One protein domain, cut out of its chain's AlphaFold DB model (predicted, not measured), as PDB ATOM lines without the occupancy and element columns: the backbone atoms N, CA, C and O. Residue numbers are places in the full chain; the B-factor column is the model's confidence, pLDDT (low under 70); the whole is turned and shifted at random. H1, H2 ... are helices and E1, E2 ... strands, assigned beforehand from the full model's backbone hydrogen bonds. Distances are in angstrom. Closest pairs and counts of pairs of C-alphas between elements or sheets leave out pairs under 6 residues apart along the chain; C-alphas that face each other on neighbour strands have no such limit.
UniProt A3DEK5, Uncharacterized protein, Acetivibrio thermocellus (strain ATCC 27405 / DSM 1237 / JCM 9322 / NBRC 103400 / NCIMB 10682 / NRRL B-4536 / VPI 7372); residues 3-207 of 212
ATOM      1  N   ASN A   3      -1.253 -14.458 -26.345       94.44
ATOM      2  CA  ASN A   3      -2.066 -13.247 -26.323       94.44
ATOM      3  C   ASN A   3      -3.537 -13.616 -26.112       94.44
ATOM      4  O   ASN A   3      -4.046 -14.517 -26.775       94.44
ATOM      5  N   MET A   4      -4.225 -12.870 -25.252       96.12
ATOM      6  CA  MET A   4      -5.671 -12.971 -25.067       96.12
ATOM      7  C   MET A   4      -6.301 -11.606 -25.310       96.12
ATOM      8  O   MET A   4      -5.904 -10.620 -24.688       96.12
ATOM      9  N   LYS A   5      -7.294 -11.550 -26.197       97.12
ATOM     10  CA  LYS A   5      -8.133 -10.358 -26.347       97.12
ATOM     11  C   LYS A   5      -9.227 -10.386 -25.292       97.12
ATOM     12  O   LYS A   5      -9.866 -11.421 -25.113       97.12
ATOM     13  N   ILE A   6      -9.439  -9.263 -24.620       96.94
ATOM     14  CA  ILE A   6     -10.476  -9.098 -23.604       96.94
ATOM     15  C   ILE A   6     -11.267  -7.847 -23.941       96.94
ATOM     16  O   ILE A   6     -10.701  -6.763 -24.050       96.94
ATOM     17  N   SER A   7     -12.579  -8.004 -24.063       97.62
ATOM     18  CA  SER A   7     -13.519  -6.889 -24.059       97.62
ATOM     19  C   SER A   7     -14.144  -6.789 -22.674       97.62
ATOM     20  O   SER A   7     -14.825  -7.712 -22.226       97.62
ATOM     21  N   VAL A   8     -13.901  -5.678 -21.985       97.50
ATOM     22  CA  VAL A   8     -14.650  -5.303 -20.784       97.50
ATOM     23  C   VAL A   8     -15.920  -4.613 -21.255       97.50
ATOM     24  O   VAL A   8     -15.884  -3.479 -21.733       97.50
ATOM     25  N   VAL A   9     -17.037  -5.327 -21.175       97.50
ATOM     26  CA  VAL A   9     -18.309  -4.891 -21.745       97.50
ATOM     27  C   VAL A   9     -19.150  -4.222 -20.666       97.50
ATOM     28  O   VAL A   9     -19.680  -4.891 -19.779       97.50
ATOM     29  N   ILE A  10     -19.262  -2.898 -20.738       97.75
ATOM     30  CA  ILE A  10     -20.120  -2.076 -19.886       97.75
ATOM     31  C   ILE A  10     -21.567  -2.259 -20.325       97.75
ATOM     32  O   ILE A  10     -21.915  -1.962 -21.467       97.75
ATOM     33  N   HIS A  11     -22.418  -2.724 -19.415       95.62
ATOM     34  CA  HIS A  11     -23.785  -3.102 -19.771       95.62
ATOM     35  C   HIS A  11     -24.860  -2.425 -18.923       95.62
ATOM     36  O   HIS A  11     -26.037  -2.460 -19.284       95.62
ATOM     37  N   LYS A  12     -24.499  -1.825 -17.781       96.06
ATOM     38  CA  LYS A  12     -25.481  -1.186 -16.902       96.06
ATOM     39  C   LYS A  12     -24.869  -0.140 -15.988       96.06
ATOM     40  O   LYS A  12     -23.737  -0.283 -15.539       96.06
ATOM     41  N   GLN A  13     -25.677   0.852 -15.642       96.81
ATOM     42  CA  GLN A  13     -25.442   1.772 -14.538       96.81
ATOM     43  C   GLN A  13     -26.626   1.704 -13.575       96.81
ATOM     44  O   GLN A  13     -27.772   1.706 -14.024       96.81
ATOM     45  N   LEU A  14     -26.360   1.713 -12.269       97.31
ATOM     46  CA  LEU A  14     -27.377   1.913 -11.234       97.31
ATOM     47  C   LEU A  14     -26.900   2.944 -10.196       97.31
ATOM     48  O   LEU A  14     -25.731   2.910  -9.813       97.31
ATOM     49  N   PRO A  15     -27.769   3.843  -9.705       97.75
ATOM     50  CA  PRO A  15     -27.505   4.608  -8.487       97.75
ATOM     51  C   PRO A  15     -27.293   3.685  -7.279       97.75
ATOM     52  O   PRO A  15     -27.955   2.651  -7.165       97.75
ATOM     53  N   ALA A  16     -26.434   4.071  -6.331       98.00
ATOM     54  CA  ALA A  16     -26.216   3.283  -5.111       98.00
ATOM     55  C   ALA A  16     -27.508   3.087  -4.299       98.00
ATOM     56  O   ALA A  16     -27.772   1.998  -3.783       98.00
ATOM     57  N   ARG A  17     -28.361   4.119  -4.252       97.19
ATOM     58  CA  ARG A  17     -29.689   4.055  -3.620       97.19
ATOM     59  C   ARG A  17     -30.590   2.985  -4.228       97.19
ATOM     60  O   ARG A  17     -31.283   2.294  -3.487       97.19
ATOM     61  N   ASP A  18     -30.547   2.815  -5.545       97.56
ATOM     62  CA  ASP A  18     -31.373   1.823  -6.234       97.56
ATOM     63  C   ASP A  18     -30.886   0.401  -5.962       97.56
ATOM     64  O   ASP A  18     -31.703  -0.507  -5.840       97.56
ATOM     65  N   VAL A  19     -29.573   0.194  -5.815       97.06
ATOM     66  CA  VAL A  19     -29.032  -1.122  -5.441       97.06
ATOM     67  C   VAL A  19     -29.439  -1.501  -4.013       97.06
ATOM     68  O   VAL A  19     -29.769  -2.656  -3.756       97.06
ATOM     69  N   LEU A  20     -29.462  -0.536  -3.091       95.62
ATOM     70  CA  LEU A  20     -29.890  -0.749  -1.704       95.62
ATOM     71  C   LEU A  20     -31.414  -0.844  -1.532       95.62
ATOM     72  O   LEU A  20     -31.886  -1.313  -0.493       95.62
ATOM     73  N   ASN A  21     -32.190  -0.393  -2.515       96.62
ATOM     74  CA  ASN A  21     -33.637  -0.532  -2.506       96.62
ATOM     75  C   ASN A  21     -34.026  -1.963  -2.895       96.62
ATOM     76  O   ASN A  21     -33.794  -2.395  -4.019       96.62
ATOM     77  N   GLU A  22     -34.676  -2.691  -1.988       93.81
ATOM     78  CA  GLU A  22     -35.015  -4.102  -2.207       93.81
ATOM     79  C   GLU A  22     -35.896  -4.334  -3.446       93.81
ATOM     80  O   GLU A  22     -35.716  -5.320  -4.163       93.81
ATOM     81  N   THR A  23     -36.833  -3.426  -3.733       95.25
ATOM     82  CA  THR A  23     -37.717  -3.557  -4.901       95.25
ATOM     83  C   THR A  23     -36.918  -3.392  -6.188       95.25
ATOM     84  O   THR A  23     -36.944  -4.280  -7.041       95.25
ATOM     85  N   SER A  24     -36.142  -2.310  -6.297       94.06
ATOM     86  CA  SER A  24     -35.263  -2.063  -7.445       94.06
ATOM     87  C   SER A  24     -34.227  -3.176  -7.616       94.06
ATOM     88  O   SER A  24     -33.996  -3.637  -8.736       94.06
ATOM     89  N   TRP A  25     -33.643  -3.674  -6.526       94.31
ATOM     90  CA  TRP A  25     -32.706  -4.796  -6.549       94.31
ATOM     91  C   TRP A  25     -33.351  -6.061  -7.127       94.31
ATOM     92  O   TRP A  25     -32.818  -6.656  -8.066       94.31
ATOM     93  N   ARG A  26     -34.547  -6.435  -6.642       93.56
ATOM     94  CA  ARG A  26     -35.296  -7.608  -7.131       93.56
ATOM     95  C   ARG A  26     -35.650  -7.484  -8.612       93.56
ATOM     96  O   ARG A  26     -35.497  -8.456  -9.347       93.56
ATOM     97  N   THR A  27     -36.054  -6.298  -9.072       94.69
ATOM     98  CA  THR A  27     -36.325  -6.041 -10.498       94.69
ATOM     99  C   THR A  27     -35.087  -6.257 -11.372       94.69
ATOM    100  O   THR A  27     -35.202  -6.699 -12.514       94.69
ATOM    101  N   ASN A  28     -33.893  -5.983 -10.844       94.50
ATOM    102  CA  ASN A  28     -32.637  -6.163 -11.567       94.50
ATOM    103  C   ASN A  28     -32.068  -7.588 -11.473       94.50
ATOM    104  O   ASN A  28     -31.220  -7.948 -12.288       94.50
ATOM    105  N   TYR A  29     -32.535  -8.412 -10.533       92.94
ATOM    106  CA  TYR A  29     -31.940  -9.714 -10.226       92.94
ATOM    107  C   TYR A  29     -31.801 -10.635 -11.445       92.94
ATOM    108  O   TYR A  29     -30.714 -11.159 -11.688       92.94
ATOM    109  N   ASN A  30     -32.865 -10.814 -12.235       93.44
ATOM    110  CA  ASN A  30     -32.826 -11.705 -13.402       93.44
ATOM    111  C   ASN A  30     -31.838 -11.196 -14.458       93.44
ATOM    112  O   ASN A  30     -31.014 -11.957 -14.950       93.44
ATOM    113  N   TYR A  31     -31.837  -9.885 -14.715       94.56
ATOM    114  CA  TYR A  31     -30.922  -9.264 -15.673       94.56
ATOM    115  C   TYR A  31     -29.443  -9.533 -15.339       94.56
ATOM    116  O   TYR A  31     -28.641  -9.753 -16.244       94.56
ATOM    117  N   PHE A  32     -29.076  -9.520 -14.051       95.31
ATOM    118  CA  PHE A  32     -27.701  -9.789 -13.622       95.31
ATOM    119  C   PHE A  32     -27.377 -11.279 -13.497       95.31
ATOM    120  O   PHE A  32     -26.225 -11.646 -13.680       95.31
ATOM    121  N   ASN A  33     -28.346 -12.148 -13.211       90.06
ATOM    122  CA  ASN A  33     -28.081 -13.585 -13.060       90.06
ATOM    123  C   ASN A  33     -28.145 -14.377 -14.373       90.06
ATOM    124  O   ASN A  33     -27.819 -15.564 -14.389       90.06
ATOM    125  N   GLU A  34     -28.524 -13.736 -15.475       83.81
ATOM    126  CA  GLU A  34     -28.576 -14.357 -16.793       83.81
ATOM    127  C   GLU A  34     -27.275 -14.154 -17.593       83.81
ATOM    128  O   GLU A  34     -26.764 -13.044 -17.770       83.81
ATOM    129  N   GLY A  35     -26.749 -15.255 -18.136       85.94
ATOM    130  CA  GLY A  35     -25.600 -15.245 -19.044       85.94
ATOM    131  C   GLY A  35     -24.299 -14.755 -18.398       85.94
ATOM    132  O   GLY A  35     -23.948 -15.145 -17.286       85.94
ATOM    133  N   LYS A  36     -23.555 -13.914 -19.129       89.44
ATOM    134  CA  LYS A  36     -22.231 -13.407 -18.717       89.44
ATOM    135  C   LYS A  36     -22.302 -12.289 -17.663       89.44
ATOM    136  O   LYS A  36     -21.295 -11.986 -17.045       89.44
ATOM    137  N   ARG A  37     -23.482 -11.706 -17.410       93.88
ATOM    138  CA  ARG A  37     -23.664 -10.509 -16.557       93.88
ATOM    139  C   ARG A  37     -23.540 -10.772 -15.052       93.88
ATOM    140  O   ARG A  37     -23.514  -9.825 -14.270       93.88
ATOM    141  N   LYS A  38     -23.441 -12.042 -14.640       93.06
ATOM    142  CA  LYS A  38     -23.339 -12.441 -13.225       93.06
ATOM    143  C   LYS A  38     -21.984 -12.105 -12.604       93.06
ATOM    144  O   LYS A  38     -21.890 -11.946 -11.387       93.06
ATOM    145  N   ASN A  39     -20.939 -12.014 -13.422       91.62
ATOM    146  CA  ASN A  39     -19.565 -11.805 -12.992       91.62
ATOM    147  C   ASN A  39     -18.853 -10.769 -13.868       91.62
ATOM    148  O   ASN A  39     -19.230 -10.527 -15.010       91.62
ATOM    149  N   GLY A  40     -17.826 -10.143 -13.303       95.00
ATOM    150  CA  GLY A  40     -17.051  -9.114 -13.974       95.00
ATOM    151  C   GLY A  40     -16.528  -8.059 -13.015       95.00
ATOM    152  O   GLY A  40     -16.250  -8.344 -11.847       95.00
ATOM    153  N   ILE A  41     -16.375  -6.848 -13.542       95.62
ATOM    154  CA  ILE A  41     -15.793  -5.693 -12.860       95.62
ATOM    155  C   ILE A  41     -16.886  -4.641 -12.710       95.62
ATOM    156  O   ILE A  41     -17.777  -4.514 -13.550       95.62
ATOM    157  N   TYR A  42     -16.839  -3.893 -11.620       97.06
ATOM    158  CA  TYR A  42     -17.726  -2.765 -11.409       97.06
ATOM    159  C   TYR A  42     -16.957  -1.563 -10.880       97.06
ATOM    160  O   TYR A  42     -15.895  -1.685 -10.268       97.06
ATOM    161  N   PHE A  43     -17.508  -0.387 -11.149       96.69
ATOM    162  CA  PHE A  43     -16.846   0.891 -10.940       96.69
ATOM    163  C   PHE A  43     -17.782   1.810 -10.171       96.69
ATOM    164  O   PHE A  43     -18.912   2.031 -10.609       96.69
ATOM    165  N   TYR A  44     -17.330   2.353  -9.045       96.69
ATOM    166  CA  TYR A  44     -18.088   3.365  -8.320       96.69
ATOM    167  C   TYR A  44     -17.598   4.737  -8.765       96.69
ATOM    168  O   TYR A  44     -16.428   5.083  -8.592       96.69
ATOM    169  N   LEU A  45     -18.505   5.511  -9.348       96.69
ATOM    170  CA  LEU A  45     -18.286   6.893  -9.744       96.69
ATOM    171  C   LEU A  45     -19.037   7.814  -8.798       96.69
ATOM    172  O   LEU A  45     -20.141   7.496  -8.359       96.69
ATOM    173  N   TYR A  46     -18.443   8.970  -8.528       96.56
ATOM    174  CA  TYR A  46     -19.034   9.997  -7.685       96.56
ATOM    175  C   TYR A  46     -19.372  11.236  -8.520       96.56
ATOM    176  O   TYR A  46     -18.523  11.751  -9.258       96.56
ATOM    177  N   ASN A  47     -20.607  11.726  -8.410       94.81
ATOM    178  CA  ASN A  47     -21.132  12.863  -9.168       94.81
ATOM    179  C   ASN A  47     -20.965  12.706 -10.696       94.81
ATOM    180  O   ASN A  47     -21.568  11.825 -11.321       94.81
ATOM    181  N   ASN A  48     -20.173  13.600 -11.292       92.50
ATOM    182  CA  ASN A  48     -19.849  13.662 -12.716       92.50
ATOM    183  C   ASN A  48     -18.399  13.226 -12.986       92.50
ATOM    184  O   ASN A  48     -17.906  13.406 -14.101       92.50
ATOM    185  N   SER A  49     -17.697  12.696 -11.975       94.56
ATOM    186  CA  SER A  49     -16.355  12.163 -12.175       94.56
ATOM    187  C   SER A  49     -16.411  10.966 -13.114       94.56
ATOM    188  O   SER A  49     -17.268  10.094 -12.980       94.56
ATOM    189  N   LYS A  50     -15.468  10.929 -14.055       95.31
ATOM    190  CA  LYS A  50     -15.242   9.787 -14.950       95.31
ATOM    191  C   LYS A  50     -14.185   8.824 -14.411       95.31
ATOM    192  O   LYS A  50     -13.911   7.798 -15.031       95.31
ATOM    193  N   ILE A  51     -13.561   9.180 -13.288       94.25
ATOM    194  CA  ILE A  51     -12.536   8.379 -12.628       94.25
ATOM    195  C   ILE A  51     -13.206   7.684 -11.442       94.25
ATOM    196  O   ILE A  51     -13.729   8.371 -10.561       94.25
ATOM    197  N   PRO A  52     -13.219   6.345 -11.401       94.25
ATOM    198  CA  PRO A  52     -13.827   5.632 -10.294       94.25
ATOM    199  C   PRO A  52     -13.028   5.807  -9.008       94.25
ATOM    200  O   PRO A  52     -11.804   5.677  -8.999       94.25
ATOM    201  N   TYR A  53     -13.744   6.066  -7.915       91.62
ATOM    202  CA  TYR A  53     -13.169   6.114  -6.569       91.62
ATOM    203  C   TYR A  53     -13.086   4.734  -5.919       91.62
ATOM    204  O   TYR A  53     -12.435   4.575  -4.885       91.62
ATOM    205  N   TYR A  54     -13.733   3.741  -6.526       91.56
ATOM    206  CA  TYR A  54     -13.587   2.337  -6.193       91.56
ATOM    207  C   TYR A  54     -13.778   1.490  -7.452       91.56
ATOM    208  O   TYR A  54     -14.671   1.750  -8.261       91.56
ATOM    209  N   ILE A  55     -12.932   0.477  -7.618       92.88
ATOM    210  CA  ILE A  55     -13.079  -0.560  -8.638       92.88
ATOM    211  C   ILE A  55     -13.110  -1.877  -7.890       92.88
ATOM    212  O   ILE A  55     -12.162  -2.182  -7.170       92.88
ATOM    213  N   GLY A  56     -14.178  -2.638  -8.073       92.00
ATOM    214  CA  GLY A  56     -14.321  -3.956  -7.484       92.00
ATOM    215  C   GLY A  56     -14.618  -5.001  -8.545       92.00
ATOM    216  O   GLY A  56     -14.818  -4.708  -9.726       92.00
ATOM    217  N   MET A  57     -14.649  -6.256  -8.120       93.06
ATOM    218  CA  MET A  57     -15.009  -7.361  -8.995       93.06
ATOM    219  C   MET A  57     -15.787  -8.445  -8.265       93.06
ATOM    220  O   MET A  57     -15.757  -8.563  -7.037       93.06
ATOM    221  N   SER A  58     -16.506  -9.245  -9.042       92.06
ATOM    222  CA  SER A  58     -17.200 -10.429  -8.555       92.06
ATOM    223  C   SER A  58     -17.079 -11.543  -9.577       92.06
ATOM    224  O   SER A  58     -17.335 -11.339 -10.758       92.06
ATOM    225  N   ALA A  59     -16.714 -12.737  -9.117       86.31
ATOM    226  CA  ALA A  59     -16.628 -13.933  -9.954       86.31
ATOM    227  C   ALA A  59     -17.910 -14.789  -9.914       86.31
ATOM    228  O   ALA A  59     -17.953 -15.843 -10.541       86.31
ATOM    229  N   ALA A  60     -18.939 -14.368  -9.169       86.00
ATOM    230  CA  ALA A  60     -20.135 -15.177  -8.931       86.00
ATOM    231  C   ALA A  60     -21.439 -14.389  -9.107       86.00
ATOM    232  O   ALA A  60     -22.229 -14.725  -9.983       86.00
ATOM    233  N   ASN A  61     -21.652 -13.366  -8.277       92.44
ATOM    234  CA  ASN A  61     -22.846 -12.522  -8.283       92.44
ATOM    235  C   ASN A  61     -22.421 -11.066  -8.064       92.44
ATOM    236  O   ASN A  61     -22.082 -10.671  -6.946       92.44
ATOM    237  N   ILE A  62     -22.357 -10.288  -9.140       95.56
ATOM    238  CA  ILE A  62     -21.878  -8.904  -9.110       95.56
ATOM    239  C   ILE A  62     -22.871  -7.962  -8.424       95.56
ATOM    240  O   ILE A  62     -22.457  -7.138  -7.616       95.56
ATOM    241  N   LEU A  63     -24.176  -8.133  -8.658       97.12
ATOM    242  CA  LEU A  63     -25.205  -7.299  -8.034       97.12
ATOM    243  C   LEU A  63     -25.299  -7.558  -6.522       97.12
ATOM    244  O   LEU A  63     -25.400  -6.614  -5.744       97.12
ATOM    245  N   GLY A  64     -25.244  -8.829  -6.108       96.31
ATOM    246  CA  GLY A  64     -25.210  -9.203  -4.690       96.31
ATOM    247  C   GLY A  64     -23.960  -8.671  -3.993       96.31
ATOM    248  O   GLY A  64     -24.065  -8.052  -2.946       96.31
ATOM    249  N   ARG A  65     -22.794  -8.797  -4.638       95.62
ATOM    250  CA  ARG A  65     -21.534  -8.262  -4.110       95.62
ATOM    251  C   ARG A  65     -21.592  -6.751  -3.856       95.62
ATOM    252  O   ARG A  65     -21.156  -6.305  -2.804       95.62
ATOM    253  N   VAL A  66     -22.119  -5.981  -4.809       96.75
ATOM    254  CA  VAL A  66     -22.274  -4.524  -4.661       96.75
ATOM    255  C   VAL A  66     -23.281  -4.187  -3.559       96.75
ATOM    256  O   VAL A  66     -23.060  -3.244  -2.806       96.75
ATOM    257  N   TRP A  67     -24.369  -4.958  -3.431       97.25
ATOM    258  CA  TRP A  67     -25.304  -4.793  -2.316       97.25
ATOM    259  C   TRP A  67     -24.585  -4.952  -0.973       97.25
ATOM    260  O   TRP A  67     -24.717  -4.069  -0.127       97.25
ATOM    261  N   ASP A  68     -23.807  -6.031  -0.809       95.81
ATOM    262  CA  ASP A  68     -23.107  -6.343   0.447       95.81
ATOM    263  C   ASP A  68     -22.186  -5.187   0.842       95.81
ATOM    264  O   ASP A  68     -22.308  -4.647   1.935       95.81
ATOM    265  N   GLU A  69     -21.372  -4.699  -0.095       94.62
ATOM    266  CA  GLU A  69     -20.460  -3.578   0.155       94.62
ATOM    267  C   GLU A  69     -21.190  -2.285   0.544       94.62
ATOM    268  O   GLU A  69     -20.776  -1.579   1.464       94.62
ATOM    269  N   LEU A  70     -22.291  -1.952  -0.137       96.00
ATOM    270  CA  LEU A  70     -23.092  -0.774   0.207       96.00
ATOM    271  C   LEU A  70     -23.781  -0.929   1.570       96.00
ATOM    272  O   LEU A  70     -24.006   0.062   2.269       96.00
ATOM    273  N   ASN A  71     -24.126  -2.150   1.963       94.75
ATOM    274  CA  ASN A  71     -24.690  -2.424   3.273       94.75
ATOM    275  C   ASN A  71     -23.636  -2.407   4.387       94.75
ATOM    276  O   ASN A  71     -23.940  -1.932   5.481       94.75
ATOM    277  N   ASP A  72     -22.404  -2.819   4.111       92.38
ATOM    278  CA  ASP A  72     -21.278  -2.674   5.039       92.38
ATOM    279  C   ASP A  72     -21.019  -1.186   5.329       92.38
ATOM    280  O   ASP A  72     -20.879  -0.784   6.487       92.38
ATOM    281  N   TYR A  73     -21.101  -0.323   4.303       91.69
ATOM    282  CA  TYR A  73     -21.139   1.130   4.509       91.69
ATOM    283  C   TYR A  73     -22.303   1.553   5.412       91.69
ATOM    284  O   TYR A  73     -22.090   2.332   6.332       91.69
ATOM    285  N   ARG A  74     -23.528   1.043   5.220       91.88
ATOM    286  CA  ARG A  74     -24.672   1.399   6.088       91.88
ATOM    287  C   ARG A  74     -24.489   0.990   7.547       91.88
ATOM    288  O   ARG A  74     -25.046   1.645   8.427       91.88
ATOM    289  N   ASN A  75     -23.746  -0.084   7.795       90.69
ATOM    290  CA  ASN A  75     -23.519  -0.620   9.134       90.69
ATOM    291  C   ASN A  75     -22.244  -0.086   9.798       90.69
ATOM    292  O   ASN A  75     -21.963  -0.447  10.939       90.69
ATOM    293  N   GLY A  76     -21.520   0.823   9.137       89.31
ATOM    294  CA  GLY A  76     -20.294   1.411   9.675       89.31
ATOM    295  C   GLY A  76     -19.108   0.444   9.682       89.31
ATOM    296  O   GLY A  76     -18.195   0.571  10.500       89.31
ATOM    297  N   GLU A  77     -19.133  -0.544   8.788       89.06
ATOM    298  CA  GLU A  77     -18.121  -1.598   8.677       89.06
ATOM    299  C   GLU A  77     -17.032  -1.246   7.650       89.06
ATOM    300  O   GLU A  77     -15.976  -1.877   7.624       89.06
ATOM    301  N   TYR A  78     -17.239  -0.182   6.864       85.94
ATOM    302  CA  TYR A  78     -16.290   0.343   5.881       85.94
ATOM    303  C   TYR A  78     -15.821   1.771   6.166       85.94
ATOM    304  O   TYR A  78     -16.468   2.559   6.858       85.94
ATOM    305  N   TYR A  79     -14.636   2.082   5.632       87.25
ATOM    306  CA  TYR A  79     -14.042   3.411   5.698       87.25
ATOM    307  C   TYR A  79     -14.858   4.383   4.851       87.25
ATOM    308  O   TYR A  79     -14.839   4.304   3.627       87.25
ATOM    309  N   LEU A  80     -15.530   5.331   5.499       89.12
ATOM    310  CA  LEU A  80     -16.316   6.371   4.836       89.12
ATOM    311  C   LEU A  80     -15.589   7.720   4.949       89.12
ATOM    312  O   LEU A  80     -15.233   8.100   6.066       89.12
ATOM    313  N   PRO A  81     -15.358   8.474   3.859       90.19
ATOM    314  CA  PRO A  81     -14.831   9.831   3.967       90.19
ATOM    315  C   PRO A  81     -15.769  10.717   4.791       90.19
ATOM    316  O   PRO A  81     -16.979  10.716   4.573       90.19
ATOM    317  N   LYS A  82     -15.216  11.522   5.703       90.94
ATOM    318  CA  LYS A  82     -16.016  12.520   6.438       90.94
ATOM    319  C   LYS A  82     -16.522  13.647   5.540       90.94
ATOM    320  O   LYS A  82     -17.503  14.300   5.875       90.94
ATOM    321  N   ASP A  83     -15.849  13.851   4.413       91.94
ATOM    322  CA  ASP A  83     -16.219  14.766   3.338       91.94
ATOM    323  C   ASP A  83     -16.309  13.969   2.021       91.94
ATOM    324  O   ASP A  83     -15.293  13.793   1.335       91.94
ATOM    325  N   PRO A  84     -17.489  13.404   1.696       93.31
ATOM    326  CA  PRO A  84     -17.672  12.560   0.518       93.31
ATOM    327  C   PRO A  84     -17.403  13.268  -0.812       93.31
ATOM    328  O   PRO A  84     -17.047  12.601  -1.781       93.31
ATOM    329  N   ASP A  85     -17.501  14.599  -0.882       93.06
ATOM    330  CA  ASP A  85     -17.311  15.323  -2.144       93.06
ATOM    331  C   ASP A  85     -15.881  15.212  -2.689       93.06
ATOM    332  O   ASP A  85     -15.664  15.256  -3.907       93.06
ATOM    333  N   LYS A  86     -14.914  14.926  -1.811       91.00
ATOM    334  CA  LYS A  86     -13.521  14.629  -2.180       91.00
ATOM    335  C   LYS A  86     -13.346  13.316  -2.948       91.00
ATOM    336  O   LYS A  86     -12.303  13.115  -3.573       91.00
ATOM    337  N   LEU A  87     -14.359  12.446  -2.987       92.00
ATOM    338  CA  LEU A  87     -14.365  11.266  -3.862       92.00
ATOM    339  C   LEU A  87     -14.386  11.647  -5.349       92.00
ATOM    340  O   LEU A  87     -13.952  10.859  -6.185       92.00
ATOM    341  N   SER A  88     -14.854  12.851  -5.702       91.38
ATOM    342  CA  SER A  88     -14.852  13.319  -7.095       91.38
ATOM    343  C   SER A  88     -13.438  13.517  -7.657       91.38
ATOM    344  O   SER A  88     -13.198  13.214  -8.829       91.38
ATOM    345  N   THR A  89     -12.504  13.993  -6.828       88.56
ATOM    346  CA  THR A  89     -11.118  14.302  -7.218       88.56
ATOM    347  C   THR A  89     -10.109  13.243  -6.778       88.56
ATOM    348  O   THR A  89      -9.018  13.185  -7.359       88.56
ATOM    349  N   LEU A  90     -10.510  12.370  -5.842       88.44
ATOM    350  CA  LEU A  90      -9.698  11.360  -5.150       88.44
ATOM    351  C   LEU A  90      -8.680  11.934  -4.152       88.44
ATOM    352  O   LEU A  90      -7.847  11.189  -3.642       88.44
ATOM    353  N   GLU A  91      -8.780  13.223  -3.811       84.44
ATOM    354  CA  GLU A  91      -7.876  13.899  -2.863       84.44
ATOM    355  C   GLU A  91      -7.844  13.229  -1.485       84.44
ATOM    356  O   GLU A  91      -6.803  13.177  -0.832       84.44
ATOM    357  N   CYS A  92      -8.966  12.644  -1.046       80.94
ATOM    358  CA  CYS A  92      -9.032  11.904   0.216       80.94
ATOM    359  C   CYS A  92      -8.111  10.670   0.261       80.94
ATOM    360  O   CYS A  92      -7.911  10.112   1.336       80.94
ATOM    361  N   PHE A  93      -7.547  10.249  -0.877       83.19
ATOM    362  CA  PHE A  93      -6.657   9.093  -1.003       83.19
ATOM    363  C   PHE A  93      -5.189   9.460  -1.307       83.19
ATOM    364  O   PHE A  93      -4.361   8.559  -1.478       83.19
ATOM    365  N   GLU A  94      -4.838  10.750  -1.386       79.75
ATOM    366  CA  GLU A  94      -3.469  11.202  -1.700       79.75
ATOM    367  C   GLU A  94      -2.518  11.110  -0.488       79.75
ATOM    368  O   GLU A  94      -1.371  10.665  -0.610       79.75
ATOM    369  N   SER A  95      -2.988  11.478   0.707       64.19
ATOM    370  CA  SER A  95      -2.244  11.336   1.967       64.19
ATOM    371  C   SER A  95      -2.650  10.068   2.722       64.19
ATOM    372  O   SER A  95      -3.763   9.581   2.547       64.19
ATOM    373  N   VAL A  96      -1.768   9.541   3.587       60.00
ATOM    374  CA  VAL A  96      -2.075   8.431   4.515       60.00
ATOM    375  C   VAL A  96      -3.466   8.640   5.109       60.00
ATOM    376  O   VAL A  96      -3.718   9.729   5.620       60.00
ATOM    377  N   SER A  97      -4.338   7.626   5.031       58.75
ATOM    378  CA  SER A  97      -5.696   7.634   5.582       58.75
ATOM    379  C   SER A  97      -5.648   7.977   7.070       58.75
ATOM    380  O   SER A  97      -5.549   7.099   7.927       58.75
ATOM    381  N   SER A  98      -5.638   9.267   7.389       60.44
ATOM    382  CA  SER A  98      -5.641   9.701   8.770       60.44
ATOM    383  C   SER A  98      -7.038   9.410   9.323       60.44
ATOM    384  O   SER A  98      -8.034   9.596   8.610       60.44
ATOM    385  N   PRO A  99      -7.152   9.012  10.600       63.19
ATOM    386  CA  PRO A  99      -8.433   8.962  11.310       63.19
ATOM    387  C   PRO A  99      -9.247  10.264  11.217       63.19
ATOM    388  O   PRO A  99     -10.438  10.306  11.523       63.19
ATOM    389  N   GLU A 100      -8.606  11.363  10.823       72.44
ATOM    390  CA  GLU A 100      -9.235  12.661  10.637       72.44
ATOM    391  C   GLU A 100     -10.036  12.726   9.334       72.44
ATOM    392  O   GLU A 100     -11.095  13.347   9.333       72.44
ATOM    393  N   THR A 101      -9.601  12.033   8.278       81.69
ATOM    394  CA  THR A 101     -10.212  12.094   6.935       81.69
ATOM    395  C   THR A 101     -11.375  11.114   6.769       81.69
ATOM    396  O   THR A 101     -12.327  11.399   6.041       81.69
ATOM    397  N   PHE A 102     -11.331   9.979   7.471       87.94
ATOM    398  CA  PHE A 102     -12.329   8.913   7.366       87.94
ATOM    399  C   PHE A 102     -12.979   8.605   8.711       87.94
ATOM    400  O   PHE A 102     -12.353   8.694   9.768       87.94
ATOM    401  N   PHE A 103     -14.234   8.182   8.664       88.12
ATOM    402  CA  PHE A 103     -14.838   7.381   9.712       88.12
ATOM    403  C   PHE A 103     -14.208   5.977   9.677       88.12
ATOM    404  O   PHE A 103     -14.252   5.306   8.645       88.12
ATOM    405  N   ILE A 104     -13.591   5.540  10.782       86.00
ATOM    406  CA  ILE A 104     -12.890   4.242  10.877       86.00
ATOM    407  C   ILE A 104     -13.856   3.139  11.330       86.00
ATOM    408  O   ILE A 104     -14.474   3.310  12.384       86.00
ATOM    409  N   PRO A 105     -13.962   2.009  10.606       84.81
ATOM    410  CA  PRO A 105     -14.845   0.900  10.963       84.81
ATOM    411  C   PRO A 105     -14.797   0.514  12.442       84.81
ATOM    412  O   PRO A 105     -13.719   0.339  13.003       84.81
ATOM    413  N   GLY A 106     -15.959   0.383  13.084       82.12
ATOM    414  CA  GLY A 106     -16.064  -0.028  14.492       82.12
ATOM    415  C   GLY A 106     -15.650   1.018  15.542       82.12
ATOM    416  O   GLY A 106     -15.807   0.764  16.734       82.12
ATOM    417  N   HIS A 107     -15.162   2.198  15.139       77.75
ATOM    418  CA  HIS A 107     -14.782   3.287  16.058       77.75
ATOM    419  C   HIS A 107     -15.865   4.363  16.238       77.75
ATOM    420  O   HIS A 107     -15.668   5.317  16.991       77.75
ATOM    421  N   TYR A 108     -17.002   4.234  15.560       72.56
ATOM    422  CA  TYR A 108     -18.135   5.150  15.656       72.56
ATOM    423  C   TYR A 108     -19.442   4.357  15.682       72.56
ATOM    424  O   TYR A 108     -19.506   3.214  15.230       72.56
ATOM    425  N   ASN A 109     -20.492   4.961  16.238       72.62
ATOM    426  CA  ASN A 109     -21.820   4.366  16.191       72.62
ATOM    427  C   ASN A 109     -22.400   4.574  14.788       72.62
ATOM    428  O   ASN A 109     -22.387   5.695  14.287       72.62
ATOM    429  N   LYS A 110     -22.952   3.526  14.171       79.44
ATOM    430  CA  LYS A 110     -23.691   3.655  12.909       79.44
ATOM    431  C   LYS A 110     -24.839   4.662  13.006       79.44
ATOM    432  O   LYS A 110     -25.183   5.265  12.005       79.44
ATOM    433  N   ASP A 111     -25.392   4.890  14.195       84.56
ATOM    434  CA  ASP A 111     -26.457   5.871  14.424       84.56
ATOM    435  C   ASP A 111     -25.918   7.300  14.664       84.56
ATOM    436  O   ASP A 111     -26.689   8.214  14.962       84.56
ATOM    437  N   ASP A 112     -24.599   7.519  14.563       90.50
ATOM    438  CA  ASP A 112     -24.002   8.849  14.666       90.50
ATOM    439  C   ASP A 112     -24.494   9.756  13.532       90.50
ATOM    440  O   ASP A 112     -24.464   9.397  12.354       90.50
ATOM    441  N   LYS A 113     -24.932  10.966  13.891       93.94
ATOM    442  CA  LYS A 113     -25.515  11.902  12.929       93.94
ATOM    443  C   LYS A 113     -24.516  12.316  11.848       93.94
ATOM    444  O   LYS A 113     -24.885  12.352  10.681       93.94
ATOM    445  N   SER A 114     -23.271  12.617  12.216       93.38
ATOM    446  CA  SER A 114     -22.261  13.058  11.246       93.38
ATOM    447  C   SER A 114     -21.905  11.945  10.264       93.38
ATOM    448  O   SER A 114     -21.744  12.197   9.071       93.38
ATOM    449  N   PHE A 115     -21.864  10.704  10.755       94.19
ATOM    450  CA  PHE A 115     -21.705   9.528   9.917       94.19
ATOM    451  C   PHE A 115     -22.892   9.340   8.966       94.19
ATOM    452  O   PHE A 115     -22.689   9.179   7.765       94.19
ATOM    453  N   GLN A 116     -24.126   9.399   9.475       95.75
ATOM    454  CA  GLN A 116     -25.336   9.240   8.662       95.75
ATOM    455  C   GLN A 116     -25.483  10.343   7.606       95.75
ATOM    456  O   GLN A 116     -25.864  10.054   6.471       95.75
ATOM    457  N   ASP A 117     -25.149  11.588   7.944       96.50
ATOM    458  CA  ASP A 117     -25.164  12.709   7.002       96.50
ATOM    459  C   ASP A 117     -24.150  12.468   5.865       96.50
ATOM    460  O   ASP A 117     -24.515  12.529   4.689       96.50
ATOM    461  N   ALA A 118     -22.907  12.091   6.193       95.81
ATOM    462  CA  ALA A 118     -21.885  11.760   5.195       95.81
ATOM    463  C   ALA A 118     -22.263  10.531   4.346       95.81
ATOM    464  O   ALA A 118     -22.094  10.538   3.127       95.81
ATOM    465  N   LEU A 119     -22.817   9.486   4.966       96.31
ATOM    466  CA  LEU A 119     -23.263   8.279   4.272       96.31
ATOM    467  C   LEU A 119     -24.362   8.611   3.261       96.31
ATOM    468  O   LEU A 119     -24.323   8.132   2.130       96.31
ATOM    469  N   ASN A 120     -25.333   9.437   3.652       97.44
ATOM    470  CA  ASN A 120     -26.420   9.828   2.767       97.44
ATOM    471  C   ASN A 120     -25.911  10.620   1.561       97.44
ATOM    472  O   ASN A 120     -26.243  10.262   0.432       97.44
ATOM    473  N   ILE A 121     -25.038  11.606   1.791       97.75
ATOM    474  CA  ILE A 121     -24.393  12.371   0.716       97.75
ATOM    475  C   ILE A 121     -23.622  11.435  -0.219       97.75
ATOM    476  O   ILE A 121     -23.757  11.543  -1.438       97.75
ATOM    477  N   MET A 122     -22.856  10.483   0.329       96.94
ATOM    478  CA  MET A 122     -22.135   9.512  -0.488       96.94
ATOM    479  C   MET A 122     -23.097   8.706  -1.372       96.94
ATOM    480  O   MET A 122     -22.926   8.647  -2.586       96.94
ATOM    481  N   LEU A 123     -24.125   8.100  -0.775       97.62
ATOM    482  CA  LEU A 123     -25.057   7.226  -1.488       97.62
ATOM    483  C   LEU A 123     -25.888   7.965  -2.548       97.62
ATOM    484  O   LEU A 123     -26.186   7.375  -3.587       97.62
ATOM    485  N   ASP A 124     -26.253   9.226  -2.310       98.00
ATOM    486  CA  ASP A 124     -27.025  10.036  -3.263       98.00
ATOM    487  C   ASP A 124     -26.215  10.404  -4.513       98.00
ATOM    488  O   ASP A 124     -26.776  10.551  -5.600       98.00
ATOM    489  N   ASN A 125     -24.894  10.502  -4.371       98.00
ATOM    490  CA  ASN A 125     -23.999  10.953  -5.433       98.00
ATOM    491  C   ASN A 125     -23.184   9.816  -6.072       98.00
ATOM    492  O   ASN A 125     -22.490  10.047  -7.068       98.00
ATOM    493  N   THR A 126     -23.294   8.586  -5.563       98.06
ATOM    494  CA  THR A 126     -22.618   7.410  -6.125       98.06
ATOM    495  C   THR A 126     -23.456   6.696  -7.185       98.06
ATOM    496  O   THR A 126     -24.610   6.308  -6.971       98.06
ATOM    497  N   LYS A 127     -22.818   6.425  -8.325       97.25
ATOM    498  CA  LYS A 127     -23.313   5.560  -9.405       97.25
ATOM    499  C   LYS A 127     -22.384   4.358  -9.550       97.25
ATOM    500  O   LYS A 127     -21.167   4.515  -9.521       97.25
ATOM    501  N   ILE A 128     -22.954   3.176  -9.755       97.94
ATOM    502  CA  ILE A 128     -22.219   1.934  -9.982       97.94
ATOM    503  C   ILE A 128     -22.363   1.544 -11.446       97.94
ATOM    504  O   ILE A 128     -23.479   1.367 -11.939       97.94
ATOM    505  N   ILE A 129     -21.231   1.408 -12.128       97.81
ATOM    506  CA  ILE A 129     -21.139   0.921 -13.503       97.81
ATOM    507  C   ILE A 129     -20.769  -0.552 -13.464       97.81
ATOM    508  O   ILE A 129     -19.800  -0.917 -12.805       97.81
ATOM    509  N   PHE A 130     -21.519  -1.385 -14.172       97.62
ATOM    510  CA  PHE A 130     -21.334  -2.830 -14.195       97.62
ATOM    511  C   PHE A 130     -20.817  -3.292 -15.549       97.62
ATOM    512  O   PHE A 130     -21.271  -2.821 -16.603       97.62
ATOM    513  N   SER A 131     -19.892  -4.244 -15.503       97.56
ATOM    514  CA  SER A 131     -19.338  -4.890 -16.676       97.56
ATOM    515  C   SER A 131     -19.302  -6.408 -16.532       97.56
ATOM    516  O   SER A 131     -19.227  -6.942 -15.426       97.56
ATOM    517  N   TYR A 132     -19.228  -7.088 -17.671       96.69
ATOM    518  CA  TYR A 132     -18.723  -8.458 -17.764       96.69
ATOM    519  C   TYR A 132     -17.502  -8.501 -18.683       96.69
ATOM    520  O   TYR A 132     -17.157  -7.503 -19.322       96.69
ATOM    521  N   LEU A 133     -16.810  -9.639 -18.719       96.19
ATOM    522  CA  LEU A 133     -15.665  -9.851 -19.602       96.19
ATOM    523  C   LEU A 133     -16.034 -10.825 -20.721       96.19
ATOM    524  O   LEU A 133     -16.627 -11.876 -20.475       96.19
ATOM    525  N   ASP A 134     -15.642 -10.486 -21.946       95.81
ATOM    526  CA  ASP A 134     -15.641 -11.407 -23.079       95.81
ATOM    527  C   ASP A 134     -14.207 -11.655 -23.549       95.81
ATOM    528  O   ASP A 134     -13.460 -10.704 -23.793       95.81
ATOM    529  N   THR A 135     -13.799 -12.923 -23.640       95.81
ATOM    530  CA  THR A 135     -12.402 -13.302 -23.892       95.81
ATOM    531  C   THR A 135     -12.232 -14.050 -25.209       95.81
ATOM    532  O   THR A 135     -13.069 -14.844 -25.628       95.81
ATOM    533  N   ASN A 136     -11.105 -13.848 -25.881       95.56
ATOM    534  CA  ASN A 136     -10.698 -14.672 -27.013       95.56
ATOM    535  C   ASN A 136      -9.219 -15.064 -26.850       95.56
ATOM    536  O   ASN A 136      -8.362 -14.174 -26.934       95.56
ATOM    537  N   PRO A 137      -8.908 -16.351 -26.601       94.00
ATOM    538  CA  PRO A 137      -9.832 -17.497 -26.550       94.00
ATOM    539  C   PRO A 137     -10.830 -17.440 -25.377       94.00
ATOM    540  O   PRO A 137     -10.609 -16.746 -24.382       94.00
ATOM    541  N   GLN A 138     -11.951 -18.156 -25.510       94.12
ATOM    542  CA  GLN A 138     -12.894 -18.357 -24.402       94.12
ATOM    543  C   GLN A 138     -12.257 -19.281 -23.358       94.12
ATOM    544  O   GLN A 138     -11.513 -20.196 -23.714       94.12
ATOM    545  N   VAL A 139     -12.550 -19.033 -22.084       92.00
ATOM    546  CA  VAL A 139     -12.010 -19.784 -20.943       92.00
ATOM    547  C   VAL A 139     -13.140 -20.272 -20.038       92.00
ATOM    548  O   VAL A 139     -14.264 -19.779 -20.133       92.00
ATOM    549  N   ASP A 140     -12.854 -21.251 -19.182       92.00
ATOM    550  CA  ASP A 140     -13.818 -21.744 -18.194       92.00
ATOM    551  C   ASP A 140     -14.009 -20.773 -17.012       92.00
ATOM    552  O   ASP A 140     -13.323 -19.756 -16.892       92.00
ATOM    553  N   ASP A 141     -14.962 -21.076 -16.125       88.19
ATOM    554  CA  ASP A 141     -15.304 -20.229 -14.974       88.19
ATOM    555  C   ASP A 141     -14.136 -20.064 -13.974       88.19
ATOM    556  O   ASP A 141     -13.991 -19.002 -13.356       88.19
ATOM    557  N   GLU A 142     -13.289 -21.087 -13.805       88.12
ATOM    558  CA  GLU A 142     -12.145 -21.022 -12.888       88.12
ATOM    559  C   GLU A 142     -11.068 -20.087 -13.443       88.12
ATOM    560  O   GLU A 142     -10.526 -19.242 -12.725       88.12
ATOM    561  N   GLU A 143     -10.783 -20.190 -14.736       90.31
ATOM    562  CA  GLU A 143      -9.824 -19.336 -15.415       90.31
ATOM    563  C   GLU A 143     -10.346 -17.908 -15.606       90.31
ATOM    564  O   GLU A 143      -9.605 -16.955 -15.347       90.31
ATOM    565  N   MET A 144     -11.632 -17.737 -15.932       90.88
ATOM    566  CA  MET A 144     -12.294 -16.430 -16.008       90.88
ATOM    567  C   MET A 144     -12.141 -15.656 -14.697       90.88
ATOM    568  O   MET A 144     -11.861 -14.457 -14.712       90.88
ATOM    569  N   LYS A 145     -12.238 -16.338 -13.549       89.31
ATOM    570  CA  LYS A 145     -11.966 -15.726 -12.245       89.31
ATOM    571  C   LYS A 145     -10.563 -15.116 -12.208       89.31
ATOM    572  O   LYS A 145     -10.429 -13.950 -11.861       89.31
ATOM    573  N   TYR A 146      -9.516 -15.842 -12.599       89.31
ATOM    574  CA  TYR A 146      -8.155 -15.284 -12.629       89.31
ATOM    575  C   TYR A 146      -7.996 -14.130 -13.625       89.31
ATOM    576  O   TYR A 146      -7.241 -13.194 -13.351       89.31
ATOM    577  N   VAL A 147      -8.697 -14.176 -14.759       91.88
ATOM    578  CA  VAL A 147      -8.713 -13.073 -15.726       91.88
ATOM    579  C   VAL A 147      -9.340 -11.828 -15.094       91.88
ATOM    580  O   VAL A 147      -8.686 -10.790 -15.056       91.88
ATOM    581  N   ILE A 148     -10.538 -11.936 -14.508       92.06
ATOM    582  CA  ILE A 148     -11.236 -10.823 -13.840       92.06
ATOM    583  C   ILE A 148     -10.346 -10.159 -12.780       92.06
ATOM    584  O   ILE A 148     -10.230  -8.936 -12.772       92.06
ATOM    585  N   TYR A 149      -9.674 -10.950 -11.935       89.25
ATOM    586  CA  TYR A 149      -8.747 -10.426 -10.921       89.25
ATOM    587  C   TYR A 149      -7.619  -9.602 -11.552       89.25
ATOM    588  O   TYR A 149      -7.301  -8.516 -11.089       89.25
ATOM    589  N   ASN A 150      -7.004 -10.112 -12.621       90.12
ATOM    590  CA  ASN A 150      -5.885  -9.423 -13.255       90.12
ATOM    591  C   ASN A 150      -6.310  -8.131 -13.967       90.12
ATOM    592  O   ASN A 150      -5.534  -7.179 -14.001       90.12
ATOM    593  N   ILE A 151      -7.518  -8.092 -14.534       93.06
ATOM    594  CA  ILE A 151      -8.041  -6.894 -15.202       93.06
ATOM    595  C   ILE A 151      -8.471  -5.835 -14.179       93.06
ATOM    596  O   ILE A 151      -8.164  -4.660 -14.370       93.06
ATOM    597  N   GLU A 152      -9.095  -6.233 -13.066       92.50
ATOM    598  CA  GLU A 152      -9.382  -5.332 -11.940       92.50
ATOM    599  C   GLU A 152      -8.089  -4.720 -11.380       92.50
ATOM    600  O   GLU A 152      -7.972  -3.493 -11.309       92.50
ATOM    601  N   ALA A 153      -7.083  -5.556 -11.106       88.62
ATOM    602  CA  ALA A 153      -5.768  -5.115 -10.653       88.62
ATOM    603  C   ALA A 153      -5.096  -4.136 -11.631       88.62
ATOM    604  O   ALA A 153      -4.529  -3.122 -11.218       88.62
ATOM    605  N   PHE A 154      -5.175  -4.421 -12.935       90.94
ATOM    606  CA  PHE A 154      -4.631  -3.558 -13.981       90.94
ATOM    607  C   PHE A 154      -5.288  -2.168 -13.975       90.94
ATOM    608  O   PHE A 154      -4.582  -1.158 -13.984       90.94
ATOM    609  N   PHE A 155      -6.620  -2.098 -13.893       92.94
ATOM    610  CA  PHE A 155      -7.345  -0.826 -13.843       92.94
ATOM    611  C   PHE A 155      -7.056  -0.023 -12.573       92.94
ATOM    612  O   PHE A 155      -6.784   1.177 -12.660       92.94
ATOM    613  N   GLN A 156      -7.060  -0.673 -11.405       89.81
ATOM    614  CA  GLN A 156      -6.725  -0.026 -10.133       89.81
ATOM    615  C   GLN A 156      -5.312   0.562 -10.170       89.81
ATOM    616  O   GLN A 156      -5.119   1.732  -9.831       89.81
ATOM    617  N   LYS A 157      -4.332  -0.220 -10.643       88.00
ATOM    618  CA  LYS A 157      -2.934   0.212 -10.752       88.00
ATOM    619  C   LYS A 157      -2.784   1.460 -11.618       88.00
ATOM    620  O   LYS A 157      -2.093   2.390 -11.213       88.00
ATOM    621  N   ASN A 158      -3.440   1.503 -12.777       90.31
ATOM    622  CA  ASN A 158      -3.325   2.645 -13.684       90.31
ATOM    623  C   ASN A 158      -3.865   3.940 -13.062       90.31
ATOM    624  O   ASN A 158      -3.251   4.992 -13.230       90.31
ATOM    625  N   ILE A 159      -4.962   3.872 -12.298       89.25
ATOM    626  CA  ILE A 159      -5.480   5.039 -11.569       89.25
ATOM    627  C   ILE A 159      -4.510   5.462 -10.468       89.25
ATOM    628  O   ILE A 159      -4.180   6.645 -10.389       89.25
ATOM    629  N   VAL A 160      -4.028   4.518  -9.652       86.75
ATOM    630  CA  VAL A 160      -3.069   4.810  -8.574       86.75
ATOM    631  C   VAL A 160      -1.818   5.484  -9.115       86.75
ATOM    632  O   VAL A 160      -1.431   6.536  -8.607       86.75
ATOM    633  N   ASP A 161      -1.226   4.927 -10.171       86.69
ATOM    634  CA  ASP A 161       0.011   5.439 -10.756       86.69
ATOM    635  C   ASP A 161      -0.211   6.826 -11.395       86.69
ATOM    636  O   ASP A 161       0.589   7.741 -11.195       86.69
ATOM    637  N   ALA A 162      -1.319   7.025 -12.117       88.62
ATOM    638  CA  ALA A 162      -1.607   8.291 -12.794       88.62
ATOM    639  C   ALA A 162      -2.019   9.422 -11.838       88.62
ATOM    640  O   ALA A 162      -1.706  10.584 -12.095       88.62
ATOM    641  N   LYS A 163      -2.723   9.098 -10.749       86.50
ATOM    642  CA  LYS A 163      -3.208  10.067  -9.754       86.50
ATOM    643  C   LYS A 163      -2.303  10.153  -8.521       86.50
ATOM    644  O   LYS A 163      -2.593  10.935  -7.626       86.50
ATOM    645  N   LYS A 164      -1.200   9.391  -8.490       85.50
ATOM    646  CA  LYS A 164      -0.236   9.319  -7.375       85.50
ATOM    647  C   LYS A 164      -0.911   9.015  -6.031       85.50
ATOM    648  O   LYS A 164      -0.544   9.579  -5.003       85.50
ATOM    649  N   LEU A 165      -1.908   8.135  -6.053       84.94
ATOM    650  CA  LEU A 165      -2.663   7.760  -4.857       84.94
ATOM    651  C   LEU A 165      -1.844   6.820  -3.972       84.94
ATOM    652  O   LEU A 165      -0.895   6.170  -4.421       84.94
ATOM    653  N   GLN A 166      -2.245   6.690  -2.709       77.75
ATOM    654  CA  GLN A 166      -1.652   5.689  -1.831       77.75
ATOM    655  C   GLN A 166      -2.030   4.269  -2.287       77.75
ATOM    656  O   GLN A 166      -3.218   3.970  -2.410       77.75
ATOM    657  N   PRO A 167      -1.068   3.336  -2.435       63.06
ATOM    658  CA  PRO A 167      -1.362   1.960  -2.851       63.06
ATOM    659  C   PRO A 167      -2.319   1.206  -1.915       63.06
ATOM    660  O   PRO A 167      -3.006   0.288  -2.346       63.06
ATOM    661  N   LYS A 168      -2.400   1.606  -0.636       62.47
ATOM    662  CA  LYS A 168      -3.329   1.024   0.348       62.47
ATOM    663  C   LYS A 168      -4.805   1.337   0.074       62.47
ATOM    664  O   LYS A 168      -5.660   0.637   0.602       62.47
ATOM    665  N   TRP A 169      -5.112   2.330  -0.769       59.22
ATOM    666  CA  TRP A 169      -6.472   2.577  -1.278       59.22
ATOM    667  C   TRP A 169      -7.061   1.348  -1.981       59.22
ATOM    668  O   TRP A 169      -8.273   1.159  -2.003       59.22
ATOM    669  N   ILE A 170      -6.200   0.471  -2.496       57.53
ATOM    670  CA  ILE A 170      -6.606  -0.757  -3.169       57.53
ATOM    671  C   ILE A 170      -7.079  -1.829  -2.146       57.53
ATOM    672  O   ILE A 170      -7.695  -2.810  -2.540       57.53
ATOM    673  N   GLY A 171      -6.890  -1.639  -0.830       49.31
ATOM    674  CA  GLY A 171      -7.142  -2.628   0.233       49.31
ATOM    675  C   GLY A 171      -5.846  -3.313   0.698       49.31
ATOM    676  O   GLY A 171      -4.869  -3.373  -0.049       49.31
ATOM    677  N   ASP A 172      -5.797  -3.818   1.937       41.81
ATOM    678  CA  ASP A 172      -4.629  -4.527   2.502       41.81
ATOM    679  C   ASP A 172      -4.527  -5.961   1.933       41.81
ATOM    680  O   ASP A 172      -4.877  -6.937   2.581       41.81
ATOM    681  N   GLU A 173      -4.024  -6.054   0.698       38.38
ATOM    682  CA  GLU A 173      -4.259  -7.095  -0.326       38.38
ATOM    683  C   GLU A 173      -5.356  -6.741  -1.324       38.38
ATOM    684  O   GLU A 173      -6.105  -7.605  -1.788       38.38
ATOM    685  N   GLY A 174      -5.416  -5.474  -1.729       40.94
ATOM    686  CA  GLY A 174      -6.072  -5.101  -2.963       40.94
ATOM    687  C   GLY A 174      -5.777  -6.153  -4.003       40.94
ATOM    688  O   GLY A 174      -4.615  -6.493  -4.242       40.94
ATOM    689  N   ARG A 175      -6.820  -6.790  -4.535       45.44
ATOM    690  CA  ARG A 175      -6.585  -7.918  -5.434       45.44
ATOM    691  C   ARG A 175      -5.869  -7.477  -6.719       45.44
ATOM    692  O   ARG A 175      -5.385  -8.357  -7.415       45.44
ATOM    693  N   GLY A 176      -5.623  -6.168  -6.885       46.62
ATOM    694  CA  GLY A 176      -4.360  -5.481  -7.239       46.62
ATOM    695  C   GLY A 176      -3.021  -6.245  -7.240       46.62
ATOM    696  O   GLY A 176      -2.064  -5.792  -7.870       46.62
ATOM    697  N   PHE A 177      -2.915  -7.411  -6.609       53.81
ATOM    698  CA  PHE A 177      -1.893  -8.394  -6.943       53.81
ATOM    699  C   PHE A 177      -2.287  -9.182  -8.187       53.81
ATOM    700  O   PHE A 177      -3.189 -10.021  -8.147       53.81
ATOM    701  N   PHE A 178      -1.515  -9.008  -9.262       61.38
ATOM    702  CA  PHE A 178      -1.563  -9.930 -10.389       61.38
ATOM    703  C   PHE A 178      -1.477 -11.371  -9.866       61.38
ATOM    704  O   PHE A 178      -0.455 -11.805  -9.323       61.38
ATOM    705  N   LYS A 179      -2.558 -12.138 -10.029       69.81
ATOM    706  CA  LYS A 179      -2.461 -13.594  -9.940       69.81
ATOM    707  C   LYS A 179      -1.602 -14.042 -11.113       69.81
ATOM    708  O   LYS A 179      -1.598 -13.375 -12.142       69.81
ATOM    709  N   LYS A 180      -0.874 -15.158 -10.963       73.62
ATOM    710  CA  LYS A 180       0.073 -15.668 -11.972       73.62
ATOM    711  C   LYS A 180      -0.470 -15.446 -13.388       73.62
ATOM    712  O   LYS A 180      -1.408 -16.122 -13.807       73.62
ATOM    713  N   GLN A 181       0.098 -14.462 -14.080       77.00
ATOM    714  CA  GLN A 181      -0.422 -14.006 -15.358       77.00
ATOM    715  C   GLN A 181      -0.126 -15.074 -16.407       77.00
ATOM    716  O   GLN A 181       1.033 -15.383 -16.689       77.00
ATOM    717  N   LYS A 182      -1.187 -15.688 -16.936       83.19
ATOM    718  CA  LYS A 182      -1.085 -16.739 -17.955       83.19
ATOM    719  C   LYS A 182      -1.061 -16.182 -19.379       83.19
ATOM    720  O   LYS A 182      -0.509 -16.835 -20.263       83.19
ATOM    721  N   TYR A 183      -1.622 -14.989 -19.582       87.44
ATOM    722  CA  TYR A 183      -1.798 -14.371 -20.892       87.44
ATOM    723  C   TYR A 183      -1.251 -12.948 -20.945       87.44
ATOM    724  O   TYR A 183      -1.346 -12.185 -19.983       87.44
ATOM    725  N   ASN A 184      -0.765 -12.567 -22.119       91.12
ATOM    726  CA  ASN A 184      -0.554 -11.176 -22.481       91.12
ATOM    727  C   ASN A 184      -1.907 -10.583 -22.895       91.12
ATOM    728  O   ASN A 184      -2.422 -10.883 -23.975       91.12
ATOM    729  N   TYR A 185      -2.508  -9.781 -22.020       93.12
ATOM    730  CA  TYR A 185      -3.837  -9.226 -22.256       93.12
ATOM    731  C   TYR A 185      -3.797  -8.059 -23.247       93.12
ATOM    732  O   TYR A 185      -3.007  -7.128 -23.097       93.12
ATOM    733  N   ILE A 186      -4.690  -8.095 -24.233       95.31
ATOM    734  CA  ILE A 186      -5.031  -6.975 -25.113       95.31
ATOM    735  C   ILE A 186      -6.446  -6.554 -24.718       95.31
ATOM    736  O   ILE A 186      -7.393  -7.301 -24.962       95.31
ATOM    737  N   ILE A 187      -6.564  -5.413 -24.044       96.81
ATOM    738  CA  ILE A 187      -7.785  -5.001 -23.343       96.81
ATOM    739  C   ILE A 187      -8.462  -3.869 -24.111       96.81
ATOM    740  O   ILE A 187      -7.843  -2.831 -24.353       96.81
ATOM    741  N   ASP A 188      -9.744  -4.059 -24.402       96.50
ATOM    742  CA  ASP A 188     -10.654  -3.037 -24.909       96.50
ATOM    743  C   ASP A 188     -11.832  -2.855 -23.938       96.50
ATOM    744  O   ASP A 188     -12.196  -3.770 -23.196       96.50
ATOM    745  N   ILE A 189     -12.429  -1.660 -23.932       96.88
ATOM    746  CA  ILE A 189     -13.655  -1.352 -23.181       96.88
ATOM    747  C   ILE A 189     -14.748  -1.035 -24.200       96.88
ATOM    748  O   ILE A 189     -14.561  -0.170 -25.055       96.88
ATOM    749  N   VAL A 190     -15.871  -1.743 -24.110       96.56
ATOM    750  CA  VAL A 190     -17.002  -1.658 -25.046       96.56
ATOM    751  C   VAL A 190     -18.275  -1.355 -24.259       96.56
ATOM    752  O   VAL A 190     -18.390  -1.763 -23.108       96.56
ATOM    753  N   PHE A 191     -19.237  -0.658 -24.862       96.31
ATOM    754  CA  PHE A 191     -20.494  -0.273 -24.220       96.31
ATOM    755  C   PHE A 191     -21.673  -0.945 -24.943       96.31
ATOM    756  O   PHE A 191     -21.821  -0.774 -26.150       96.31
ATOM    757  N   GLU A 192     -22.497  -1.726 -24.230       93.94
ATOM    758  CA  GLU A 192     -23.751  -2.271 -24.792       93.94
ATOM    759  C   GLU A 192     -24.800  -1.173 -24.969       93.94
ATOM    760  O   GLU A 192     -25.564  -1.198 -25.930       93.94
ATOM    761  N   ASP A 193     -24.843  -0.226 -24.030       86.12
ATOM    762  CA  ASP A 193     -25.702   0.950 -24.092       86.12
ATOM    763  C   ASP A 193     -24.872   2.155 -24.562       86.12
ATOM    764  O   ASP A 193     -24.000   2.613 -23.814       86.12
ATOM    765  N   PRO A 194     -25.141   2.704 -25.761       87.06
ATOM    766  CA  PRO A 194     -24.446   3.883 -26.270       87.06
ATOM    767  C   PRO A 194     -24.558   5.105 -25.350       87.06
ATOM    768  O   PRO A 194     -23.686   5.968 -25.362       87.06
ATOM    769  N   ASN A 195     -25.591   5.189 -24.504       88.88
ATOM    770  CA  ASN A 195     -25.734   6.298 -23.553       88.88
ATOM    771  C   ASN A 195     -24.694   6.257 -22.424       88.88
ATOM    772  O   ASN A 195     -24.515   7.246 -21.712       88.88
ATOM    773  N   LEU A 196     -24.018   5.120 -22.245       90.00
ATOM    774  CA  LEU A 196     -22.912   4.967 -21.303       90.00
ATOM    775  C   LEU A 196     -21.560   5.305 -21.945       90.00
ATOM    776  O   LEU A 196     -20.548   5.354 -21.242       90.00
ATOM    777  N   GLU A 197     -21.516   5.574 -23.253       85.50
ATOM    778  CA  GLU A 197     -20.296   6.041 -23.899       85.50
ATOM    779  C   GLU A 197     -19.825   7.337 -23.226       85.50
ATOM    780  O   GLU A 197     -20.581   8.288 -23.026       85.50
ATOM    781  N   ASN A 198     -18.537   7.388 -22.884       87.19
ATOM    782  CA  ASN A 198     -17.882   8.496 -22.180       87.19
ATOM    783  C   ASN A 198     -18.177   8.626 -20.679       87.19
ATOM    784  O   ASN A 198     -17.782   9.646 -20.098       87.19
ATOM    785  N   ILE A 199     -18.811   7.637 -20.041       93.44
ATOM    786  CA  ILE A 199     -19.030   7.676 -18.588       93.44
ATOM    787  C   ILE A 199     -17.766   7.397 -17.766       93.44
ATOM    788  O   ILE A 199     -17.610   7.921 -16.667       93.44
ATOM    789  N   LEU A 200     -16.843   6.614 -18.321       94.75
ATOM    790  CA  LEU A 200     -15.546   6.303 -17.726       94.75
ATOM    791  C   LEU A 200     -14.425   6.957 -18.536       94.75
ATOM    792  O   LEU A 200     -14.505   7.050 -19.763       94.75
ATOM    793  N   ASP A 201     -13.353   7.365 -17.859       95.31
ATOM    794  CA  ASP A 201     -12.093   7.728 -18.510       95.31
ATOM    795  C   ASP A 201     -11.370   6.436 -18.929       95.31
ATOM    796  O   ASP A 201     -10.522   5.892 -18.217       95.31
ATOM    797  N   THR A 202     -11.780   5.887 -20.073       94.94
ATOM    798  CA  THR A 202     -11.274   4.604 -20.579       94.94
ATOM    799  C   THR A 202      -9.792   4.669 -20.936       94.94
ATOM    800  O   THR A 202      -9.086   3.676 -20.775       94.94
ATOM    801  N   GLU A 203      -9.281   5.826 -21.359       95.00
ATOM    802  CA  GLU A 203      -7.853   6.002 -21.628       95.00
ATOM    803  C   GLU A 203      -7.020   5.917 -20.350       95.00
ATOM    804  O   GLU A 203      -5.946   5.308 -20.364       95.00
ATOM    805  N   LEU A 204      -7.512   6.490 -19.248       93.62
ATOM    806  CA  LEU A 204      -6.885   6.360 -17.936       93.62
ATOM    807  C   LEU A 204      -6.910   4.906 -17.453       93.62
ATOM    808  O   LEU A 204      -5.866   4.376 -17.081       93.62
ATOM    809  N   LEU A 205      -8.071   4.244 -17.519       94.00
ATOM    810  CA  LEU A 205      -8.209   2.833 -17.133       94.00
ATOM    811  C   LEU A 205      -7.266   1.931 -17.937       94.00
ATOM    812  O   LEU A 205      -6.661   1.020 -17.383       94.00
ATOM    813  N   LEU A 206      -7.081   2.212 -19.229       94.69
ATOM    814  CA  LEU A 206      -6.185   1.462 -20.111       94.69
ATOM    815  C   LEU A 206      -4.707   1.886 -20.014       94.69
ATOM    816  O   LEU A 206      -3.880   1.350 -20.753       94.69
ATOM    817  N   GLY A 207      -4.360   2.849 -19.152       90.62
ATOM    818  CA  GLY A 207      -2.988   3.346 -18.993       90.62
ATOM    819  C   GLY A 207      -2.450   4.104 -20.216       90.62
ATOM    820  O   GLY A 207      -1.239   4.277 -20.361       90.62
TER     821      GLY A 207
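AT A GLANCE: This is residues 3 to 207 of the 212 residues of an uncharacterized protein of Acetivibrio thermocellus (strain ATCC 27405 / DSM 1237 / JCM 9322 / NBRC 103400 / NCIMB 10682 / NRRL B-4536 / VPI 7372) (UniProt A3DEK5). A strongly twisted, curled sheet of five strands wraps round the long helix H7 on one face, with H4 and H2 on the other: three layers, helices on both faces of a sheet. Beyond one end of the strands, H6 and the loop of residues 89 to 112 lengthen the body. The printed part has 205 residues, with nine named helices and five named strands in the order E1 H1 H2 H3 E2 E3 H4 H5 H6 E4 H7 H8 E5 H9, class mixed, helices and strands. The mixed sheet runs E3 E2 E4 E1 E5. The whole is compact, with a radius of gyration of the C-alphas of 16.8 A and spans of 51 by 39 by 30 A.

IN THESE COORDINATES: Find C-alpha 3 at (-2.066, -13.247, -26.323); from there E1, residues 3 to 15, runs 35.8 A. The other strands are E4, 126 to 136, 32.6 A; E5, 183 to 191, 23.7 A; E2, 40 to 46, 20.2 A; and E3, 54 to 58. H7, 141 to 163, runs 33.0 A from (-15.304, -20.229, -14.974). Look next for H4, 62 to 74, 18.6 A; H6, 113 to 125, 18.4 A; and H2, 22 to 33, 16.0 A. The short helices are H1, 16 to 20; H3, 35 to 38; H5, 84 to 88; H8, 167 to 170; and H9, 202 to 205, ending at (-8.209, 2.833, -17.133).

HOW THE PARTS SIT: Start at E1: it is parallel to E5, with N 6 and O 186 2.9 A apart, and antiparallel to E4, with N 7 and O 134 2.9 A apart. E2 is antiparallel to E4, N 43 to O 129 2.9 A, and forms a hairpin with E3, N 42 to O 56 2.9 A. The sheet curls round H7; the closest C-alphas of E3 and H7, Ile 55 and Gln 156, are 6.5 A apart. H7 touches H9 at Phe 155 and Leu 205, 5.0 A between C-alphas; H8 is close to H7 but not clearly touching. H3 and H4 lie on the same face, at heights over the sheet of 7.5 A and 9.7 A. H1 touches H4, C-alphas 19 and 67 6.1 A apart, and H6, C-alphas 16 and 123 5.5 A apart. H5 touches H6 at C-alphas 84 and 122, 5.5 A. Every O i to N i+4 pair is within hydrogen-bond range in H1, H4 and H6, against 6 of 8 in H2, 18 of 19 in H7 and 0 of 1 in H5, where 2 of 2 O i to N i+3 pairs are; H3, H8 and H9 are too short for such a pair.

THE WHOLE: The C-alphas farthest apart, Asn 3 and Lys 113, are 52.2 A apart. The printed part has no cut; the links H5 to H6 and H8 to E5 are long. Look for pLDDT under 70 at residues 95 to 99 and 167 to 179.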